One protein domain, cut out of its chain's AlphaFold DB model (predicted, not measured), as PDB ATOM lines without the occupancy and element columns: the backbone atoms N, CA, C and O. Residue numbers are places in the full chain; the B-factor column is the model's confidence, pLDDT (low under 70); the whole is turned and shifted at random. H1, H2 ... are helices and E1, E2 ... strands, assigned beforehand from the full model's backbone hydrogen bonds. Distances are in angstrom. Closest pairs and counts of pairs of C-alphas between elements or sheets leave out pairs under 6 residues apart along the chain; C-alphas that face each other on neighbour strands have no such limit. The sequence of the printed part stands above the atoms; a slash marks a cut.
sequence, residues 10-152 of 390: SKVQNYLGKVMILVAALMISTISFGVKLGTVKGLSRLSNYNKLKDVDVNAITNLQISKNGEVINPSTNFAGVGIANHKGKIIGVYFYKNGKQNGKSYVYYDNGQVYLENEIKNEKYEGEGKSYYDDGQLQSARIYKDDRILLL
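What this domain is: This is residues 10 to 152 of the 390 residues of the protein "MORN repeat protein" of Leptotrichia trevisanii (UniProt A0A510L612). One long, twisted and curled sheet of eight strands makes the body, and a single straight helix, H1, sticks far out from it as an arm. From E2 to E8 the chain folds back on itself at each step, laying seven strands side by side, with E1 at the edge next to E2; along the chain between H1 and E1 come residues 30 to 48, a long stretch with no named element, and the tiny helix H2. The 143 printed residues hold two named helices and then eight named strands, in the order H1 H2 E1 E2 E3 E4 E5 E6 E7 E8, which is also the order of the strands across the mixed sheet; the class is mixed, helices and strands. The whole is loose, with a radius of gyration of the C-alphas of 20.0 A, and spans 72 by 34 by 30 A, the arm making the length.

How they stand to each other: The sheet begins at E1, residues 60 to 63, an edge strand, parallel to E2, residues 80 to 86, at 39 degrees, with N 61 and O 81 2.9 A apart, within hydrogen-bond range. From E2 on the sheet is a meander, each strand the antiparallel neighbour of the one before, and each step is a hairpin. E3, residues 89 to 97, is the antiparallel neighbour of E2, with 156 degrees between their directions and N 82 and O 94 at 2.8 A, within hydrogen-bond range. E4, residues 100 to 108, bends by 89 degrees at residue 103 and pairs with E3 at 163 degrees, with N 93 and O 106 at 2.9 A. E5, residues 114 to 121, stands at 172 degrees to E4, with N 105 and O 118 at 2.9 A. E6, residues 127 to 132, stands at 168 degrees to E5, with N 117 and O 130 at 2.8 A. E7, residues 138 to 145, stands at 159 degrees to E6, with N 129 and O 142 at 2.9 A. E8, residues 148 to 152, is the other edge strand, at 142 degrees to E7, with N 143 and O 151 at 2.8 A. From edge to edge the strands' lines turn by 98 degrees and the way across the sheet turns by 63 degrees. H2, residues 49 to 52, is not on the sheet and is apart from E2 to E8. H1, residues 10 to 29, is not on the sheet either and is apart from H2 and the eight strands. In H1 every O i to N i+4 pair is within hydrogen-bond range; H2 is too short for such a pair.

Where its parts are: H1 begins at C-alpha 10, (-67.024, -43.761, -92.025), and measures 28.3 A to C-alpha 29. E3, 24.3 A from first to last C-alpha, begins at C-alpha 89, (-53.328, -29.730, -31.992). E7 measures 21.1 A, E4 20.8 A, and E2 and E5 20.2 A each; E6 measures 17.2 A. The last strand, E8, ends at C-alpha 152, (-25.582, -21.855, -38.853).

The domain as a whole: The outline is a rod, and the two C-alphas farthest apart are those of Ser 10 and Asp 135, at 71.9 A. Residues 10 to 31, of which 10 to 29 belong to H1, stand free; the other 121 residues span 38 by 32 by 30 A. The links from H1 to H2 and from E1 to E2 are long, with 19 and 16 residues. Residues 35 to 36 pair antiparallel with residues 56 to 57. The printed part has no cut. Its mean pLDDT is 88.8, and residues 10 to 14 and 25 to 33 are under 70.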
ATOM      1  N   SER A  10     -66.376 -43.966 -93.331       58.19
ATOM      2  CA  SER A  10     -67.024 -43.761 -92.025       58.19
ATOM      3  C   SER A  10     -66.525 -44.702 -90.926       58.19
ATOM      4  O   SER A  10     -66.460 -44.309 -89.759       58.19
ATOM      5  N   LYS A  11     -66.087 -45.917 -91.287       56.88
ATOM      6  CA  LYS A  11     -65.457 -46.861 -90.351       56.88
ATOM      7  C   LYS A  11     -64.168 -46.286 -89.761       56.88
ATOM      8  O   LYS A  11     -64.012 -46.311 -88.545       56.88
ATOM      9  N   VAL A  12     -63.285 -45.715 -90.586       58.72
ATOM     10  CA  VAL A  12     -62.008 -45.132 -90.125       58.72
ATOM     11  C   VAL A  12     -62.264 -43.962 -89.175       58.72
ATOM     12  O   VAL A  12     -61.633 -43.871 -88.126       58.72
ATOM     13  N   GLN A  13     -63.247 -43.115 -89.487       56.84
ATOM     14  CA  GLN A  13     -63.616 -41.973 -88.647       56.84
ATOM     15  C   GLN A  13     -64.222 -42.408 -87.296       56.84
ATOM     16  O   GLN A  13     -63.959 -41.779 -86.273       56.84
ATOM     17  N   ASN A  14     -64.963 -43.521 -87.265       64.38
ATOM     18  CA  ASN A  14     -65.508 -44.119 -86.042       64.38
ATOM     19  C   ASN A  14     -64.408 -44.774 -85.174       64.38
ATOM     20  O   ASN A  14     -64.395 -44.597 -83.956       64.38
ATOM     21  N   TYR A  15     -63.425 -45.451 -85.784       70.31
ATOM     22  CA  TYR A  15     -62.240 -45.942 -85.066       70.31
ATOM     23  C   TYR A  15     -61.381 -44.797 -84.514       70.31
ATOM     24  O   TYR A  15     -61.020 -44.848 -83.341       70.31
ATOM     25  N   LEU A  16     -61.115 -43.737 -85.293       71.06
ATOM     26  CA  LEU A  16     -60.409 -42.552 -84.789       71.06
ATOM     27  C   LEU A  16     -61.155 -41.911 -83.614       71.06
ATOM     28  O   LEU A  16     -60.532 -41.588 -82.610       71.06
ATOM     29  N   GLY A  17     -62.482 -41.776 -83.705       73.38
ATOM     30  CA  GLY A  17     -63.311 -41.266 -82.612       73.38
ATOM     31  C   GLY A  17     -63.175 -42.102 -81.337       73.38
ATOM     32  O   GLY A  17     -62.930 -41.551 -80.268       73.38
ATOM     33  N   LYS A  18     -63.239 -43.436 -81.446       76.88
ATOM     34  CA  LYS A  18     -63.042 -44.346 -80.305       76.88
ATOM     35  C   LYS A  18     -61.629 -44.273 -79.725       76.88
ATOM     36  O   LYS A  18     -61.497 -44.239 -78.508       76.88
ATOM     37  N   VAL A  19     -60.592 -44.200 -80.561       79.81
ATOM     38  CA  VAL A  19     -59.200 -44.029 -80.106       79.81
ATOM     39  C   VAL A  19     -59.017 -42.680 -79.410       79.81
ATOM     40  O   VAL A  19     -58.441 -42.643 -78.331       79.81
ATOM     41  N   MET A  20     -59.567 -41.590 -79.951       77.62
ATOM     42  CA  MET A  20     -59.520 -40.265 -79.322       77.62
ATOM     43  C   MET A  20     -60.284 -40.223 -77.994       77.62
ATOM     44  O   MET A  20     -59.800 -39.615 -77.047       77.62
ATOM     45  N   ILE A  21     -61.433 -40.902 -77.885       78.25
ATOM     46  CA  ILE A  21     -62.168 -41.056 -76.617       78.25
ATOM     47  C   ILE A  21     -61.358 -41.882 -75.612       78.25
ATOM     48  O   ILE A  21     -61.334 -41.540 -74.435       78.25
ATOM     49  N   LEU A  22     -60.668 -42.937 -76.051       76.88
ATOM     50  CA  LEU A  22     -59.862 -43.792 -75.177       76.88
ATOM     51  C   LEU A  22     -58.584 -43.071 -74.711       76.88
ATOM     52  O   LEU A  22     -58.254 -43.127 -73.531       76.88
ATOM     53  N   VAL A  23     -57.932 -42.297 -75.586       76.25
ATOM     54  CA  VAL A  23     -56.840 -41.377 -75.221       76.25
ATOM     55  C   VAL A  23     -57.342 -40.285 -74.274       76.25
ATOM     56  O   VAL A  23     -56.698 -40.031 -73.264       76.25
ATOM     57  N   ALA A  24     -58.508 -39.682 -74.525       71.19
ATOM     58  CA  ALA A  24     -59.099 -38.701 -73.616       71.19
ATOM     59  C   ALA A  24     -59.441 -39.319 -72.251       71.19
ATOM     60  O   ALA A  24     -59.150 -38.711 -71.229       71.19
ATOM     61  N   ALA A  25     -59.979 -40.540 -72.206       68.12
ATOM     62  CA  ALA A  25     -60.256 -41.260 -70.964       68.12
ATOM     63  C   ALA A  25     -58.968 -41.599 -70.190       68.12
ATOM     64  O   ALA A  25     -58.931 -41.428 -68.974       68.12
ATOM     65  N   LEU A  26     -57.892 -41.994 -70.880       66.94
ATOM     66  CA  LEU A  26     -56.570 -42.189 -70.274       66.94
ATOM     67  C   LEU A  26     -56.000 -40.867 -69.725       66.94
ATOM     68  O   LEU A  26     -55.538 -40.832 -68.588       66.94
ATOM     69  N   MET A  27     -56.120 -39.764 -70.469       60.53
ATOM     70  CA  MET A  27     -55.691 -38.422 -70.039       60.53
ATOM     71  C   MET A  27     -56.555 -37.865 -68.890       60.53
ATOM     72  O   MET A  27     -56.049 -37.144 -68.031       60.53
ATOM     73  N   ILE A  28     -57.835 -38.243 -68.808       54.91
ATOM     74  CA  ILE A  28     -58.712 -37.951 -67.662       54.91
ATOM     75  C   ILE A  28     -58.330 -38.817 -66.454       54.91
ATOM     76  O   ILE A  28     -58.320 -38.316 -65.334       54.91
ATOM     77  N   SER A  29     -57.931 -40.079 -66.655       45.91
ATOM     78  CA  SER A  29     -57.478 -40.953 -65.558       45.91
ATOM     79  C   SER A  29     -56.162 -40.497 -64.907       45.91
ATOM     80  O   SER A  29     -55.858 -40.904 -63.789       45.91
ATOM     81  N   THR A  30     -55.409 -39.609 -65.569       46.94
ATOM     82  CA  THR A  30     -54.234 -38.929 -64.997       46.94
ATOM     83  C   THR A  30     -54.549 -37.612 -64.279       46.94
ATOM     84  O   THR A  30     -53.638 -37.012 -63.706       46.94
ATOM     85  N   ILE A  31     -55.810 -37.158 -64.249       51.50
ATOM     86  CA  ILE A  31     -56.227 -36.002 -63.439       51.50
ATOM     87  C   ILE A  31     -56.296 -36.441 -61.973       51.50
ATOM     88  O   ILE A  31     -57.344 -36.804 -61.438       51.50
ATOM     89  N   SER A  32     -55.141 -36.413 -61.307       54.88
ATOM     90  CA  SER A  32     -55.077 -36.487 -59.851       54.88
ATOM     91  C   SER A  32     -55.712 -35.217 -59.286       54.88
ATOM     92  O   SER A  32     -55.132 -34.135 -59.366       54.88
ATOM     93  N   PHE A  33     -56.923 -35.341 -58.743       61.84
ATOM     94  CA  PHE A  33     -57.561 -34.268 -57.988       61.84
ATOM     95  C   PHE A  33     -56.787 -34.061 -56.683       61.84
ATOM     96  O   PHE A  33     -57.056 -34.716 -55.676       61.84
ATOM     97  N   GLY A  34     -55.798 -33.168 -56.728       73.12
ATOM     98  CA  GLY A  34     -55.050 -32.748 -55.552       73.12
ATOM     99  C   GLY A  34     -55.997 -32.220 -54.477       73.12
ATOM    100  O   GLY A  34     -56.903 -31.430 -54.747       73.12
ATOM    101  N   VAL A  35     -55.794 -32.664 -53.242       89.75
ATOM    102  CA  VAL A  35     -56.496 -32.118 -52.084       89.75
ATOM    103  C   VAL A  35     -55.758 -30.858 -51.656       89.75
ATOM    104  O   VAL A  35     -54.568 -30.918 -51.345       89.75
ATOM    105  N   LYS A  36     -56.450 -29.716 -51.590       93.56
ATOM    106  CA  LYS A  36     -55.876 -28.509 -50.985       93.56
ATOM    107  C   LYS A  36     -55.580 -28.744 -49.512       93.56
ATOM    108  O   LYS A  36     -56.482 -29.052 -48.727       93.56
ATOM    109  N   LEU A  37     -54.332 -28.515 -49.114       94.06
ATOM    110  CA  LEU A  37     -53.885 -28.695 -47.733       94.06
ATOM    111  C   LEU A  37     -54.679 -27.815 -46.746       94.06
ATOM    112  O   LEU A  37     -54.925 -28.233 -45.617       94.06
ATOM    113  N   GLY A  38     -55.195 -26.659 -47.186       93.56
ATOM    114  CA  GLY A  38     -56.073 -25.782 -46.398       93.56
ATOM    115  C   GLY A  38     -57.380 -26.411 -45.894       93.56
ATOM    116  O   GLY A  38     -58.006 -25.849 -45.000       93.56
ATOM    117  N   THR A  39     -57.776 -27.581 -46.406       93.81
ATOM    118  CA  THR A  39     -58.937 -28.342 -45.906       93.81
ATOM    119  C   THR A  39     -58.684 -29.036 -44.557       93.81
ATOM    120  O   THR A  39     -59.631 -29.462 -43.895       93.81
ATOM    121  N   VAL A  40     -57.426 -29.136 -44.105       95.31
ATOM    122  CA  VAL A  40     -57.066 -29.798 -42.840       95.31
ATOM    123  C   VAL A  40     -57.594 -29.019 -41.632       95.31
ATOM    124  O   VAL A  40     -57.179 -27.893 -41.345       95.31
ATOM    125  N   LYS A  41     -58.478 -29.662 -40.858       94.06
ATOM    126  CA  LYS A  41     -59.034 -29.112 -39.615       94.06
ATOM    127  C   LYS A  41     -57.913 -28.701 -38.655       94.06
ATOM    128  O   LYS A  41     -57.127 -29.531 -38.213       94.06
ATOM    129  N   GLY A  42     -57.891 -27.421 -38.291       94.06
ATOM    130  CA  GLY A  42     -56.900 -26.841 -37.381       94.06
ATOM    131  C   GLY A  42     -55.702 -26.180 -38.068       94.06
ATOM    132  O   GLY A  42     -55.033 -25.387 -37.412       94.06
ATOM    133  N   LEU A  43     -55.472 -26.402 -39.371       96.12
ATOM    134  CA  LEU A  43     -54.361 -25.777 -40.103       96.12
ATOM    135  C   LEU A  43     -54.472 -24.243 -40.136       96.12
ATOM    136  O   LEU A  43     -53.464 -23.547 -40.086       96.12
ATOM    137  N   SER A  44     -55.697 -23.708 -40.136       96.75
ATOM    138  CA  SER A  44     -55.984 -22.267 -40.069       96.75
ATOM    139  C   SER A  44     -55.523 -21.572 -38.782       96.75
ATOM    140  O   SER A  44     -55.553 -20.347 -38.717       96.75
ATOM    141  N   ARG A  45     -55.087 -22.328 -37.764       96.06
ATOM    142  CA  ARG A  45     -54.499 -21.800 -36.521       96.06
ATOM    143  C   ARG A  45     -52.977 -21.641 -36.589       96.06
ATOM    144  O   ARG A  45     -52.391 -21.139 -35.637       96.06
ATOM    145  N   LEU A  46     -52.336 -22.105 -37.663       97.94
ATOM    146  CA  LEU A  46     -50.880 -22.101 -37.805       97.94
ATOM    147  C   LEU A  46     -50.409 -20.796 -38.453       97.94
ATOM    148  O   LEU A  46     -51.010 -20.331 -39.424       97.94
ATOM    149  N   SER A  47     -49.314 -20.207 -37.969       97.88
ATOM    150  CA  SER A  47     -48.874 -18.884 -38.448       97.88
ATOM    151  C   SER A  47     -48.409 -18.862 -39.909       97.88
ATOM    152  O   SER A  47     -48.459 -17.825 -40.569       97.88
ATOM    153  N   ASN A  48     -48.040 -20.020 -40.462       97.56
ATOM    154  CA  ASN A  48     -47.735 -20.205 -41.881       97.56
ATOM    155  C   ASN A  48     -48.944 -20.640 -42.735       97.56
ATOM    156  O   ASN A  48     -48.746 -20.937 -43.912       97.56
ATOM    157  N   TYR A  49     -50.182 -20.648 -42.213       97.81
ATOM    158  CA  TYR A  49     -51.381 -21.107 -42.937       97.81
ATOM    159  C   TYR A  49     -51.506 -20.514 -44.346       97.81
ATOM    160  O   TYR A  49     -51.766 -21.242 -45.301       97.81
ATOM    161  N   ASN A  50     -51.245 -19.214 -44.516       97.38
ATOM    162  CA  ASN A  50     -51.311 -18.560 -45.828       97.38
ATOM    163  C   ASN A  50     -50.294 -19.094 -46.854       97.38
ATOM    164  O   ASN A  50     -50.557 -18.977 -48.045       97.38
ATOM    165  N   LYS A  51     -49.179 -19.698 -46.417       95.75
ATOM    166  CA  LYS A  51     -48.220 -20.393 -47.295       95.75
ATOM    167  C   LYS A  51     -48.662 -21.820 -47.643       95.75
ATOM    168  O   LYS A  51     -48.205 -22.361 -48.640       95.75
ATOM    169  N   LEU A  52     -49.500 -22.439 -46.806       96.69
ATOM    170  CA  LEU A  52     -49.878 -23.853 -46.909       96.69
ATOM    171  C   LEU A  52     -51.260 -24.081 -47.533       96.69
ATOM    172  O   LEU A  52     -51.468 -25.097 -48.184       96.69
ATOM    173  N   LYS A  53     -52.217 -23.169 -47.332       95.69
ATOM    174  CA  LYS A  53     -53.645 -23.401 -47.618       95.69
ATOM    175  C   LYS A  53     -53.953 -23.765 -49.078       95.69
ATOM    176  O   LYS A  53     -54.854 -24.563 -49.324       95.69
ATOM    177  N   ASP A  54     -53.189 -23.198 -50.010       94.94
ATOM    178  CA  ASP A  54     -53.345 -23.351 -51.459       94.94
ATOM    179  C   ASP A  54     -52.360 -24.363 -52.069       94.94
ATOM    180  O   ASP A  54     -52.272 -24.469 -53.287       94.94
ATOM    181  N   VAL A  55     -51.624 -25.117 -51.244       93.94
ATOM    182  CA  VAL A  55     -50.764 -26.204 -51.724       93.94
ATOM    183  C   VAL A  55     -51.635 -27.422 -52.038       93.94
ATOM    184  O   VAL A  55     -52.229 -28.017 -51.133       93.94
ATOM    185  N   ASP A  56     -51.699 -27.790 -53.315       92.88
ATOM    186  CA  ASP A  56     -52.350 -29.012 -53.788       92.88
ATOM    187  C   ASP A  56     -51.453 -30.231 -53.526       92.88
ATOM    188  O   ASP A  56     -50.267 -30.232 -53.866       92.88
ATOM    189  N   VAL A  57     -52.006 -31.278 -52.903       92.69
ATOM    190  CA  VAL A  57     -51.259 -32.498 -52.550       92.69
ATOM    191  C   VAL A  57     -52.035 -33.765 -52.909       92.69
ATOM    192  O   VAL A  57     -53.253 -33.819 -52.769       92.69
ATOM    193  N   ASN A  58     -51.330 -34.813 -53.346       92.56
ATOM    194  CA  ASN A  58     -51.956 -36.060 -53.819       92.56
ATOM    195  C   ASN A  58     -52.800 -36.769 -52.745       92.56
ATOM    196  O   ASN A  58     -53.796 -37.413 -53.062       92.56
ATOM    197  N   ALA A  59     -52.379 -36.686 -51.482       94.00
ATOM    198  CA  ALA A  59     -53.065 -37.280 -50.342       94.00
ATOM    199  C   ALA A  59     -52.689 -36.554 -49.044       94.00
ATOM    200  O   ALA A  59     -51.626 -35.932 -48.946       94.00
ATOM    201  N   ILE A  60     -53.541 -36.684 -48.026       95.31
ATOM    202  CA  ILE A  60     -53.286 -36.198 -46.668       95.31
ATOM    203  C   ILE A  60     -53.517 -37.355 -45.695       95.31
ATOM    204  O   ILE A  60     -54.522 -38.054 -45.801       95.31
ATOM    205  N   THR A  61     -52.601 -37.563 -44.750       94.81
ATOM    206  CA  THR A  61     -52.718 -38.608 -43.722       94.81
ATOM    207  C   THR A  61     -52.380 -38.080 -42.329       94.81
ATOM    208  O   THR A  61     -51.651 -37.101 -42.188       94.81
ATOM    209  N   ASN A  62     -52.891 -38.734 -41.285       94.69
ATOM    210  CA  ASN A  62     -52.468 -38.477 -39.909       94.69
ATOM    211  C   ASN A  62     -51.272 -39.373 -39.575       94.69
ATOM    212  O   ASN A  62     -51.342 -40.590 -39.736       94.69
ATOM    213  N   LEU A  63     -50.187 -38.774 -39.091       93.56
ATOM    214  CA  LEU A  63     -48.982 -39.495 -38.698       93.56
ATOM    215  C   LEU A  63     -49.095 -39.978 -37.255       93.56
ATOM    216  O   LEU A  63     -49.555 -39.249 -36.371       93.56
ATOM    217  N   GLN A  64     -48.629 -41.201 -37.020       89.94
ATOM    218  CA  GLN A  64     -48.441 -41.719 -35.672       89.94
ATOM    219  C   GLN A  64     -47.126 -41.185 -35.098       89.94
ATOM    220  O   GLN A  64     -46.149 -40.990 -35.822       89.94
ATOM    221  N   ILE A  65     -47.113 -40.960 -33.787       87.25
ATOM    222  CA  ILE A  65     -45.927 -40.544 -33.041       87.25
ATOM    223  C   ILE A  65     -45.527 -41.716 -32.148       87.25
ATOM    224  O   ILE A  65     -46.357 -42.257 -31.414       87.25
ATOM    225  N   SER A  66     -44.267 -42.127 -32.231       84.75
ATOM    226  CA  SER A  66     -43.703 -43.215 -31.438       84.75
ATOM    227  C   SER A  66     -43.566 -42.840 -29.955       84.75
ATOM    228  O   SER A  66     -43.636 -41.672 -29.566       84.75
ATOM    229  N   LYS A  67     -43.302 -43.831 -29.091       81.19
ATOM    230  CA  LYS A  67     -43.082 -43.595 -27.648       81.19
ATOM    231  C   LYS A  67     -41.868 -42.697 -27.354       81.19
ATOM    232  O   LYS A  67     -41.858 -42.033 -26.325       81.19
ATOM    233  N   ASN A  68     -40.875 -42.665 -28.246       75.38
ATOM    234  CA  ASN A  68     -39.701 -41.786 -28.188       75.38
ATOM    235  C   ASN A  68     -39.905 -40.427 -28.894       75.38
ATOM    236  O   ASN A  68     -38.959 -39.652 -29.005       75.38
ATOM    237  N   GLY A  69     -41.130 -40.107 -29.333       77.12
ATOM    238  CA  GLY A  69     -41.478 -38.787 -29.864       77.12
ATOM    239  C   GLY A  69     -41.077 -38.544 -31.321       77.12
ATOM    240  O   GLY A  69     -41.006 -37.389 -31.740       77.12
ATOM    241  N   GLU A  70     -40.825 -39.600 -32.089       81.62
ATOM    242  CA  GLU A  70     -40.511 -39.541 -33.518       81.62
ATOM    243  C   GLU A  70     -41.778 -39.767 -34.352       81.62
ATOM    244  O   GLU A  70     -42.711 -40.455 -33.932       81.62
ATOM    245  N   VAL A  71     -41.827 -39.185 -35.551       86.44
ATOM    246  CA  VAL A  71     -42.900 -39.451 -36.515       86.44
ATOM    247  C   VAL A  71     -42.643 -40.807 -37.162       86.44
ATOM    248  O   VAL A  71     -41.567 -41.056 -37.703       86.44
ATOM    249  N   ILE A  72     -43.650 -41.675 -37.134       88.50
ATOM    250  CA  ILE A  72     -43.630 -42.936 -37.870       88.50
ATOM    251  C   ILE A  72     -43.997 -42.620 -39.323       88.50
ATOM    252  O   ILE A  72     -45.084 -42.102 -39.596       88.50
ATOM    253  N   ASN A  73     -43.083 -42.913 -40.249       88.94
ATOM    254  CA  ASN A  73     -43.309 -42.688 -41.675       88.94
ATOM    255  C   ASN A  73     -44.484 -43.549 -42.203       88.94
ATOM    256  O   ASN A  73     -44.692 -44.670 -41.730       88.94
ATOM    257  N   PRO A  74     -45.263 -43.038 -43.176       90.38
ATOM    258  CA  PRO A  74     -46.360 -43.765 -43.807       90.38
ATOM    259  C   PRO A  74     -45.844 -44.891 -44.722       90.38
ATOM    260  O   PRO A  74     -44.641 -45.094 -44.882       90.38
ATOM    261  N   SER A  75     -46.761 -45.631 -45.352       88.31
ATOM    262  CA  SER A  75     -46.422 -46.725 -46.271       88.31
ATOM    263  C   SER A  75     -45.486 -46.283 -47.406       88.31
ATOM    264  O   SER A  75     -45.549 -45.154 -47.892       88.31
ATOM    265  N   THR A  76     -44.644 -47.201 -47.889       87.50
ATOM    266  CA  THR A  76     -43.595 -46.959 -48.906       87.50
ATOM    267  C   THR A  76     -44.106 -46.473 -50.270       87.50
ATOM    268  O   THR A  76     -43.323 -46.021 -51.100       87.50
ATOM    269  N   ASN A  77     -45.415 -46.531 -50.515       91.12
ATOM    270  CA  ASN A  77     -46.078 -45.995 -51.704       91.12
ATOM    271  C   ASN A  77     -46.744 -44.621 -51.482       91.12
ATOM    272  O   ASN A  77     -47.272 -44.050 -52.434       91.12
ATOM    273  N   PHE A  78     -46.745 -44.075 -50.262       92.88
ATOM    274  CA  PHE A  78     -47.422 -42.816 -49.958       92.88
ATOM    275  C   PHE A  78     -46.702 -41.611 -50.583       92.88
ATOM    276  O   PHE A  78     -45.495 -41.428 -50.414       92.88
ATOM    277  N   ALA A  79     -47.455 -40.750 -51.260       94.06
ATOM    278  CA  ALA A  79     -47.005 -39.440 -51.716       94.06
ATOM    279  C   ALA A  79     -48.077 -38.409 -51.351       94.06
ATOM    280  O   ALA A  79     -49.257 -38.635 -51.615       94.06
ATOM    281  N   GLY A  80     -47.681 -37.302 -50.725       95.06
ATOM    282  CA  GLY A  80     -48.622 -36.353 -50.129       95.06
ATOM    283  C   GLY A  80     -48.080 -35.727 -48.848       95.06
ATOM    284  O   GLY A  80     -46.867 -35.626 -48.669       95.06
ATOM    285  N   VAL A  81     -48.975 -35.317 -47.949       97.00
ATOM    286  CA  VAL A  81     -48.619 -34.671 -46.676       97.00
ATOM    287  C   VAL A  81     -49.100 -35.481 -45.478       97.00
ATOM    288  O   VAL A  81     -50.254 -35.900 -45.402       97.00
ATOM    289  N   GLY A  82     -48.209 -35.678 -44.514       96.38
ATOM    290  CA  GLY A  82     -48.529 -36.228 -43.206       96.38
ATOM    291  C   GLY A  82     -48.679 -35.129 -42.151       96.38
ATOM    292  O   GLY A  82     -47.845 -34.228 -42.061       96.38
ATOM    293  N   ILE A  83     -49.729 -35.222 -41.338       96.88
ATOM    294  CA  ILE A  83     -50.044 -34.304 -40.239       96.88
ATOM    295  C   ILE A  83     -49.796 -35.016 -38.905       96.88
ATOM    296  O   ILE A  83     -50.486 -35.980 -38.573       96.88
ATOM    297  N   ALA A  84     -48.831 -34.539 -38.121       94.81
ATOM    298  CA  ALA A  84     -48.592 -35.018 -36.764       94.81
ATOM    299  C   ALA A  84     -49.470 -34.237 -35.776       94.81
ATOM    300  O   ALA A  84     -49.386 -33.008 -35.694       94.81
ATOM    301  N   ASN A  85     -50.304 -34.949 -35.013       91.94
ATOM    302  CA  ASN A  85     -51.220 -34.364 -34.034       91.94
ATOM    303  C   ASN A  85     -50.881 -34.813 -32.607       91.94
ATOM    304  O   ASN A  85     -50.650 -35.994 -32.359       91.94
ATOM    305  N   HIS A  86     -50.944 -33.891 -31.648       88.00
ATOM    306  CA  HIS A  86     -50.844 -34.187 -30.219       88.00
ATOM    307  C   HIS A  86     -51.918 -33.409 -29.450       88.00
ATOM    308  O   HIS A  86     -52.084 -32.208 -29.649       88.00
ATOM    309  N   LYS A  87     -52.694 -34.099 -28.599       87.00
ATOM    310  CA  LYS A  87     -53.797 -33.514 -27.797       87.00
ATOM    311  C   LYS A  87     -54.762 -32.620 -28.609       87.00
ATOM    312  O   LYS A  87     -55.221 -31.587 -28.132       87.00
ATOM    313  N   GLY A  88     -55.062 -33.009 -29.852       87.06
ATOM    314  CA  GLY A  88     -55.970 -32.271 -30.744       87.06
ATOM    315  C   GLY A  88     -55.383 -31.008 -31.394       87.06
ATOM    316  O   GLY A  88     -56.132 -30.253 -32.015       87.06
ATOM    317  N   LYS A  89     -54.071 -30.772 -31.271       92.38
ATOM    318  CA  LYS A  89     -53.328 -29.730 -31.992       92.38
ATOM    319  C   LYS A  89     -52.413 -30.353 -33.044       92.38
ATOM    320  O   LYS A  89     -51.807 -31.395 -32.788       92.38
ATOM    321  N   ILE A  90     -52.257 -29.673 -34.179       95.38
ATOM    322  CA  ILE A  90     -51.214 -29.989 -35.160       95.38
ATOM    323  C   ILE A  90     -49.879 -29.540 -34.569       95.38
ATOM    324  O   ILE A  90     -49.720 -28.364 -34.248       95.38
ATOM    325  N   ILE A  91     -48.936 -30.470 -34.434       94.19
ATOM    326  CA  ILE A  91     -47.571 -30.190 -33.967       94.19
ATOM    327  C   ILE A  91     -46.522 -30.367 -35.066       94.19
ATOM    328  O   ILE A  91     -45.408 -29.875 -34.917       94.19
ATOM    329  N   GLY A  92     -46.874 -30.994 -36.195       95.06
ATOM    330  CA  GLY A  92     -45.999 -31.043 -37.361       95.06
ATOM    331  C   GLY A  92     -46.711 -31.345 -38.680       95.06
ATOM    332  O   GLY A  92     -47.788 -31.942 -38.703       95.06
ATOM    333  N   VAL A  93     -46.100 -30.908 -39.780       97.12
ATOM    334  CA  VAL A  93     -46.566 -31.083 -41.166       97.12
ATOM    335  C   VAL A  93     -45.370 -31.513 -42.014       97.12
ATOM    336  O   VAL A  93     -44.369 -30.801 -42.062       97.12
ATOM    337  N   TYR A  94     -45.469 -32.662 -42.681       96.06
ATOM    338  CA  TYR A  94     -44.349 -33.326 -43.353       96.06
ATOM    339  C   TYR A  94     -44.721 -33.715 -44.782       96.06
ATOM    340  O   TYR A  94     -45.753 -34.351 -44.997       96.06
ATOM    341  N   PHE A  95     -43.885 -33.358 -45.755       96.06
ATOM    342  CA  PHE A  95     -44.091 -33.712 -47.159       96.06
ATOM    343  C   PHE A  95     -43.383 -35.030 -47.497       96.06
ATOM    344  O   PHE A  95     -42.235 -35.249 -47.109       96.06
ATOM    345  N   TYR A  96     -44.076 -35.905 -48.224       95.88
ATOM    346  CA  TYR A  96     -43.651 -37.271 -48.516       95.88
ATOM    347  C   TYR A  96     -43.672 -37.591 -50.009       95.88
ATOM    348  O   TYR A  96     -44.604 -37.230 -50.733       95.88
ATOM    349  N   LYS A  97     -42.683 -38.380 -50.438       95.00
ATOM    350  CA  LYS A  97     -42.621 -39.020 -51.753       95.00
ATOM    351  C   LYS A  97     -42.157 -40.465 -51.574       95.00
ATOM    352  O   LYS A  97     -41.068 -40.694 -51.060       95.00
ATOM    353  N   ASN A  98     -42.959 -41.431 -52.018       92.88
ATOM    354  CA  ASN A  98     -42.679 -42.869 -51.899       92.88
ATOM    355  C   ASN A  98     -42.395 -43.300 -50.439       92.88
ATOM    356  O   ASN A  98     -41.365 -43.902 -50.140       92.88
ATOM    357  N   GLY A  99     -43.269 -42.898 -49.507       90.75
ATOM    358  CA  GLY A  99     -43.179 -43.152 -48.059       90.75
ATOM    359  C   GLY A  99     -42.055 -42.420 -47.318       90.75
ATOM    360  O   GLY A  99     -42.045 -42.383 -46.091       90.75
ATOM    361  N   LYS A 100     -41.134 -41.793 -48.053       92.19
ATOM    362  CA  LYS A 100     -39.948 -41.101 -47.546       92.19
ATOM    363  C   LYS A 100     -40.197 -39.602 -47.427       92.19
ATOM    364  O   LYS A 100     -40.835 -39.018 -48.306       92.19
ATOM    365  N   GLN A 101     -39.692 -38.967 -46.368       93.19
ATOM    366  CA  GLN A 101     -39.775 -37.509 -46.234       93.19
ATOM    367  C   GLN A 101     -38.985 -36.840 -47.367       93.19
ATOM    368  O   GLN A 101     -37.816 -37.154 -47.602       93.19
ATOM    369  N   ASN A 102     -39.650 -35.960 -48.112       95.19
ATOM    370  CA  ASN A 102     -39.081 -35.273 -49.263       95.19
ATOM    371  C   ASN A 102     -39.899 -34.014 -49.596       95.19
ATOM    372  O   ASN A 102     -41.015 -34.108 -50.110       95.19
ATOM    373  N   GLY A 103     -39.312 -32.844 -49.377       94.62
ATOM    374  CA  GLY A 103     -39.953 -31.535 -49.460       94.62
ATOM    375  C   GLY A 103     -39.694 -30.738 -48.185       94.62
ATOM    376  O   GLY A 103     -38.701 -30.961 -47.495       94.62
ATOM    377  N   LYS A 104     -40.589 -29.807 -47.851       95.62
ATOM    378  CA  LYS A 104     -40.513 -29.096 -46.571       95.62
ATOM    379  C   LYS A 104     -41.018 -29.968 -45.416       95.62
ATOM    380  O   LYS A 104     -41.866 -30.843 -45.598       95.62
ATOM    381  N   SER A 105     -40.540 -29.685 -44.215       95.00
ATOM    382  CA  SER A 105     -41.174 -30.108 -42.969       95.00
ATOM    383  C   SER A 105     -41.308 -28.924 -42.022       95.00
ATOM    384  O   SER A 105     -40.488 -28.005 -42.032       95.00
ATOM    385  N   TYR A 106     -42.370 -28.940 -41.224       96.38
ATOM    386  CA  TYR A 106     -42.689 -27.900 -40.255       96.38
ATOM    387  C   TYR A 106     -43.011 -28.533 -38.904       96.38
ATOM    388  O   TYR A 106     -43.767 -29.502 -38.855       96.38
ATOM    389  N   VAL A 107     -42.494 -27.957 -37.820       94.88
ATOM    390  CA  VAL A 107     -42.849 -28.282 -36.426       94.88
ATOM    391  C   VAL A 107     -43.351 -27.006 -35.760       94.88
ATOM    392  O   VAL A 107     -42.849 -25.923 -36.068       94.88
ATOM    393  N   TYR A 108     -44.334 -27.110 -34.866       95.44
ATOM    394  CA  TYR A 108     -45.041 -25.960 -34.297       95.44
ATOM    395  C   TYR A 108     -44.983 -25.927 -32.772       95.44
ATOM    396  O   TYR A 108     -44.990 -26.961 -32.103       95.44
ATOM    397  N   TYR A 109     -44.984 -24.713 -32.230       94.19
ATOM    398  CA  TYR A 109     -45.271 -24.451 -30.828       94.19
ATOM    399  C   TYR A 109     -46.755 -24.679 -30.507       94.19
ATOM    400  O   TYR A 109     -47.629 -24.627 -31.373       94.19
ATOM    401  N   ASP A 110     -47.060 -24.840 -29.218       92.44
ATOM    402  CA  ASP A 110     -48.421 -25.030 -28.697       92.44
ATOM    403  C   ASP A 110     -49.400 -23.878 -29.019       92.44
ATOM    404  O   ASP A 110     -50.617 -24.063 -28.914       92.44
ATOM    405  N   ASN A 111     -48.882 -22.704 -29.393       94.56
ATOM    406  CA  ASN A 111     -49.633 -21.518 -29.814       94.56
ATOM    407  C   ASN A 111     -49.869 -21.440 -31.342       94.56
ATOM    408  O   ASN A 111     -50.499 -20.493 -31.803       94.56
ATOM    409  N   GLY A 112     -49.382 -22.413 -32.123       95.94
ATOM    410  CA  GLY A 112     -49.504 -22.449 -33.585       95.94
ATOM    411  C   GLY A 112     -48.398 -21.712 -34.352       95.94
ATOM    412  O   GLY A 112     -48.409 -21.731 -35.585       95.94
ATOM    413  N   GLN A 113     -47.427 -21.092 -33.674       97.50
ATOM    414  CA  GLN A 113     -46.251 -20.531 -34.344       97.50
ATOM    415  C   GLN A 113     -45.342 -21.642 -34.878       97.50
ATOM    416  O   GLN A 113     -45.150 -22.667 -34.222       97.50
ATOM    417  N   VAL A 114     -44.765 -21.444 -36.067       97.38
ATOM    418  CA  VAL A 114     -43.715 -22.329 -36.598       97.38
ATOM    419  C   VAL A 114     -42.525 -22.294 -35.644       97.38
ATOM    420  O   VAL A 114     -41.924 -21.246 -35.463       97.38
ATOM    421  N   TYR A 115     -42.162 -23.432 -35.062       95.94
ATOM    422  CA  TYR A 115     -40.925 -23.591 -34.298       95.94
ATOM    423  C   TYR A 115     -39.739 -23.900 -35.218       95.94
ATOM    424  O   TYR A 115     -38.656 -23.340 -35.053       95.94
ATOM    425  N   LEU A 116     -39.945 -24.785 -36.196       95.00
ATOM    426  CA  LEU A 116     -38.915 -25.287 -37.103       95.00
ATOM    427  C   LEU A 116     -39.494 -25.425 -38.515       95.00
ATOM    428  O   LEU A 116     -40.590 -25.952 -38.680       95.00
ATOM    429  N   GLU A 117     -38.745 -24.979 -39.515       96.38
ATOM    430  CA  GLU A 117     -38.972 -25.201 -40.946       96.38
ATOM    431  C   GLU A 117     -37.682 -25.785 -41.524       96.38
ATOM    432  O   GLU A 117     -36.644 -25.132 -41.468       96.38
ATOM    433  N   ASN A 118     -37.727 -26.991 -42.086       95.56
ATOM    434  CA  ASN A 118     -36.576 -27.628 -42.730       95.56
ATOM    435  C   ASN A 118     -36.903 -28.029 -44.167       95.56
ATOM    436  O   ASN A 118     -38.062 -28.224 -44.536       95.56
ATOM    437  N   GLU A 119     -35.862 -28.192 -44.974       95.56
ATOM    438  CA  GLU A 119     -35.925 -28.838 -46.279       95.56
ATOM    439  C   GLU A 119     -35.271 -30.219 -46.207       95.56
ATOM    440  O   GLU A 119     -34.207 -30.395 -45.609       95.56
ATOM    441  N   ILE A 120     -35.973 -31.212 -46.750       94.56
ATOM    442  CA  ILE A 120     -35.618 -32.624 -46.675       94.56
ATOM    443  C   ILE A 120     -35.616 -33.206 -48.085       94.56
ATOM    444  O   ILE A 120     -36.571 -33.034 -48.845       94.56
ATOM    445  N   LYS A 121     -34.573 -33.954 -48.427       93.81
ATOM    446  CA  LYS A 121     -34.428 -34.648 -49.706       93.81
ATOM    447  C   LYS A 121     -34.023 -36.089 -49.441       93.81
ATOM    448  O   LYS A 121     -32.975 -36.338 -48.856       93.81
ATOM    449  N   ASN A 122     -34.843 -37.040 -49.889       89.19
ATOM    450  CA  ASN A 122     -34.629 -38.473 -49.647       89.19
ATOM    451  C   ASN A 122     -34.351 -38.805 -48.159       89.19
ATOM    452  O   ASN A 122     -33.382 -39.493 -47.853       89.19
ATOM    453  N   GLU A 123     -35.204 -38.313 -47.254       89.19
ATOM    454  CA  GLU A 123     -35.128 -38.477 -45.785       89.19
ATOM    455  C   GLU A 123     -33.990 -37.741 -45.065       89.19
ATOM    456  O   GLU A 123     -33.947 -37.792 -43.839       89.19
ATOM    457  N   LYS A 124     -33.128 -37.013 -45.784       92.00
ATOM    458  CA  LYS A 124     -32.042 -36.217 -45.197       92.00
ATOM    459  C   LYS A 124     -32.318 -34.722 -45.209       92.00
ATOM    460  O   LYS A 124     -32.895 -34.234 -46.180       92.00
ATOM    461  N   TYR A 125     -31.829 -33.975 -44.221       92.81
ATOM    462  CA  TYR A 125     -31.802 -32.511 -44.297       92.81
ATOM    463  C   TYR A 125     -30.847 -32.040 -45.400       92.81
ATOM    464  O   TYR A 125     -29.676 -32.429 -45.443       92.81
ATOM    465  N   GLU A 126     -31.350 -31.179 -46.284       95.75
ATOM    466  CA  GLU A 126     -30.652 -30.691 -47.475       95.75
ATOM    467  C   GLU A 126     -31.181 -29.288 -47.814       95.75
ATOM    468  O   GLU A 126     -32.382 -29.119 -48.002       95.75
ATOM    469  N   GLY A 127     -30.313 -28.278 -47.915       95.38
ATOM    470  CA  GLY A 127     -30.725 -26.896 -48.194       95.38
ATOM    471  C   GLY A 127     -31.001 -26.068 -46.933       95.38
ATOM    472  O   GLY A 127     -30.281 -26.183 -45.941       95.38
ATOM    473  N   GLU A 128     -31.988 -25.168 -46.976       96.38
ATOM    474  CA  GLU A 128     -32.251 -24.236 -45.868       96.38
ATOM    475  C   GLU A 128     -33.086 -24.854 -44.736       96.38
ATOM    476  O   GLU A 128     -34.157 -25.421 -44.967       96.38
ATOM    477  N   GLY A 129     -32.647 -24.627 -43.494       96.38
ATOM    478  CA  GLY A 129     -33.436 -24.843 -42.279       96.38
ATOM    479  C   GLY A 129     -33.521 -23.575 -41.428       96.38
ATOM    480  O   GLY A 129     -32.561 -22.806 -41.345       96.38
ATOM    481  N   LYS A 130     -34.663 -23.325 -40.788       97.38
ATOM    482  CA  LYS A 130     -34.926 -22.155 -39.936       97.38
ATOM    483  C   LYS A 130     -35.634 -22.590 -38.662       97.38
ATOM    484  O   LYS A 130     -36.561 -23.388 -38.721       97.38
ATOM    485  N   SER A 131     -35.224 -22.051 -37.518       96.25
ATOM    486  CA  SER A 131     -36.016 -22.124 -36.288       96.25
ATOM    487  C   SER A 131     -36.396 -20.736 -35.808       96.25
ATOM    488  O   SER A 131     -35.675 -19.766 -36.055       96.25
ATOM    489  N   TYR A 132     -37.508 -20.659 -35.094       97.06
ATOM    490  CA  TYR A 132     -38.069 -19.428 -34.559       97.06
ATOM    491  C   TYR A 132     -38.288 -19.568 -33.053       97.06
ATOM    492  O   TYR A 132     -38.281 -20.671 -32.504       97.06
ATOM    493  N   TYR A 133     -38.431 -18.431 -32.392       96.31
ATOM    494  CA  TYR A 133     -38.946 -18.324 -31.037       96.31
ATOM    495  C   TYR A 133     -40.479 -18.438 -31.037       96.31
ATOM    496  O   TYR A 133     -41.121 -18.418 -32.088       96.31
ATOM    497  N   ASP A 134     -41.079 -18.596 -29.861       95.88
ATOM    498  CA  ASP A 134     -42.524 -18.779 -29.679       95.88
ATOM    499  C   ASP A 134     -43.346 -17.508 -29.946       95.88
ATOM    500  O   ASP A 134     -44.548 -17.599 -30.195       95.88
ATOM    501  N   ASP A 135     -42.694 -16.346 -29.982       96.06
ATOM    502  CA  ASP A 135     -43.211 -15.074 -30.504       96.06
ATOM    503  C   ASP A 135     -43.157 -14.969 -32.049       96.06
ATOM    504  O   ASP A 135     -43.712 -14.035 -32.630       96.06
ATOM    505  N   GLY A 136     -42.527 -15.935 -32.730       96.06
ATOM    506  CA  GLY A 136     -42.328 -15.965 -34.181       96.06
ATOM    507  C   GLY A 136     -41.050 -15.273 -34.681       96.06
ATOM    508  O   GLY A 136     -40.799 -15.274 -35.888       96.06
ATOM    509  N   GLN A 137     -40.217 -14.706 -33.803       97.50
ATOM    510  CA  GLN A 137     -38.940 -14.103 -34.196       97.50
ATOM    511  C   GLN A 137     -37.931 -15.166 -34.656       97.50
ATOM    512  O   GLN A 137     -37.890 -16.278 -34.132       97.50
ATOM    513  N   LEU A 138     -37.084 -14.838 -35.639       98.06
ATOM    514  CA  LEU A 138     -36.080 -15.777 -36.150       98.06
ATOM    515  C   LEU A 138     -35.051 -16.106 -35.058       98.06
ATOM    516  O   LEU A 138     -34.349 -15.227 -34.574       98.06
ATOM    517  N   GLN A 139     -34.924 -17.387 -34.721       97.19
ATOM    518  CA  GLN A 139     -33.998 -17.888 -33.706       97.19
ATOM    519  C   GLN A 139     -32.727 -18.472 -34.335       97.19
ATOM    520  O   GLN A 139     -31.630 -18.305 -33.800       97.19
ATOM    521  N   SER A 140     -32.842 -19.202 -35.447       97.12
ATOM    522  CA  SER A 140     -31.672 -19.643 -36.208       97.12
ATOM    523  C   SER A 140     -31.965 -19.848 -37.688       97.12
ATOM    524  O   SER A 140     -33.074 -20.216 -38.057       97.12
ATOM    525  N   ALA A 141     -30.947 -19.653 -38.523       98.12
ATOM    526  CA  ALA A 141     -30.944 -20.019 -39.937       98.12
ATOM    527  C   ALA A 141     -29.754 -20.947 -40.217       98.12
ATOM    528  O   ALA A 141     -28.674 -20.751 -39.660       98.12
ATOM    529  N   ARG A 142     -29.956 -21.977 -41.038       97.31
ATOM    530  CA  ARG A 142     -29.038 -23.107 -41.221       97.31
ATOM    531  C   ARG A 142     -28.973 -23.507 -42.689       97.31
ATOM    532  O   ARG A 142     -29.976 -23.415 -43.392       97.31
ATOM    533  N   ILE A 143     -27.813 -23.987 -43.120       97.69
ATOM    534  CA  ILE A 143     -27.613 -24.633 -44.420       97.69
ATOM    535  C   ILE A 143     -27.153 -26.062 -44.153       97.69
ATOM    536  O   ILE A 143     -26.117 -26.262 -43.516       97.69
ATOM    537  N   TYR A 144     -27.920 -27.030 -44.640       95.75
ATOM    538  CA  TYR A 144     -27.673 -28.460 -44.507       95.75
ATOM    539  C   TYR A 144     -27.188 -29.075 -45.822       95.75
ATOM    540  O   TYR A 144     -27.603 -28.652 -46.905       95.75
ATOM    541  N   LYS A 145     -26.345 -30.105 -45.719       95.50
ATOM    542  CA  LYS A 145     -26.031 -31.027 -46.813       95.50
ATOM    543  C   LYS A 145     -25.759 -32.429 -46.277       95.50
ATOM    544  O   LYS A 145     -24.834 -32.604 -45.478       95.50
ATOM    545  N   ASP A 146     -26.507 -33.422 -46.754       93.12
ATOM    546  CA  ASP A 146     -26.488 -34.789 -46.210       93.12
ATOM    547  C   ASP A 146     -26.554 -34.785 -44.668       93.12
ATOM    548  O   ASP A 146     -25.601 -35.212 -44.009       93.12
ATOM    549  N   ASP A 147     -27.618 -34.207 -44.101       92.25
ATOM    550  CA  ASP A 147     -27.865 -34.045 -42.652       92.25
ATOM    551  C   ASP A 147     -26.887 -33.133 -41.893       92.25
ATOM    552  O   ASP A 147     -27.176 -32.694 -40.782       92.25
ATOM    553  N   ARG A 148     -25.747 -32.765 -42.484       94.56
ATOM    554  CA  ARG A 148     -24.716 -31.962 -41.815       94.56
ATOM    555  C   ARG A 148     -24.938 -30.473 -42.020       94.56
ATOM    556  O   ARG A 148     -25.061 -29.997 -43.146       94.56
ATOM    557  N   ILE A 149     -24.879 -29.724 -40.926       96.62
ATOM    558  CA  ILE A 149     -24.850 -28.260 -40.914       96.62
ATOM    559  C   ILE A 149     -23.516 -27.778 -41.501       96.62
ATOM    560  O   ILE A 149     -22.460 -27.991 -40.904       96.62
ATOM    561  N   LEU A 150     -23.578 -27.093 -42.644       96.88
ATOM    562  CA  LEU A 150     -22.451 -26.385 -43.265       96.88
ATOM    563  C   LEU A 150     -22.274 -24.986 -42.662       96.88
ATOM    564  O   LEU A 150     -21.156 -24.536 -42.415       96.88
ATOM    565  N   LEU A 151     -23.395 -24.304 -42.422       97.88
ATOM    566  CA  LEU A 151     -23.466 -22.963 -41.851       97.88
ATOM    567  C   LEU A 151     -24.666 -22.885 -40.905       97.88
ATOM    568  O   LEU A 151     -25.757 -23.326 -41.261       97.88
ATOM    569  N   LEU A 152     -24.493 -22.267 -39.740       98.00
ATOM    570  CA  LEU A 152     -25.582 -21.855 -38.853       98.00
ATOM    571  C   LEU A 152     -25.379 -20.398 -38.437       98.00
ATOM    572  O   LEU A 152     -24.261 -19.968 -38.174       98.00
TER     573      LEU A 152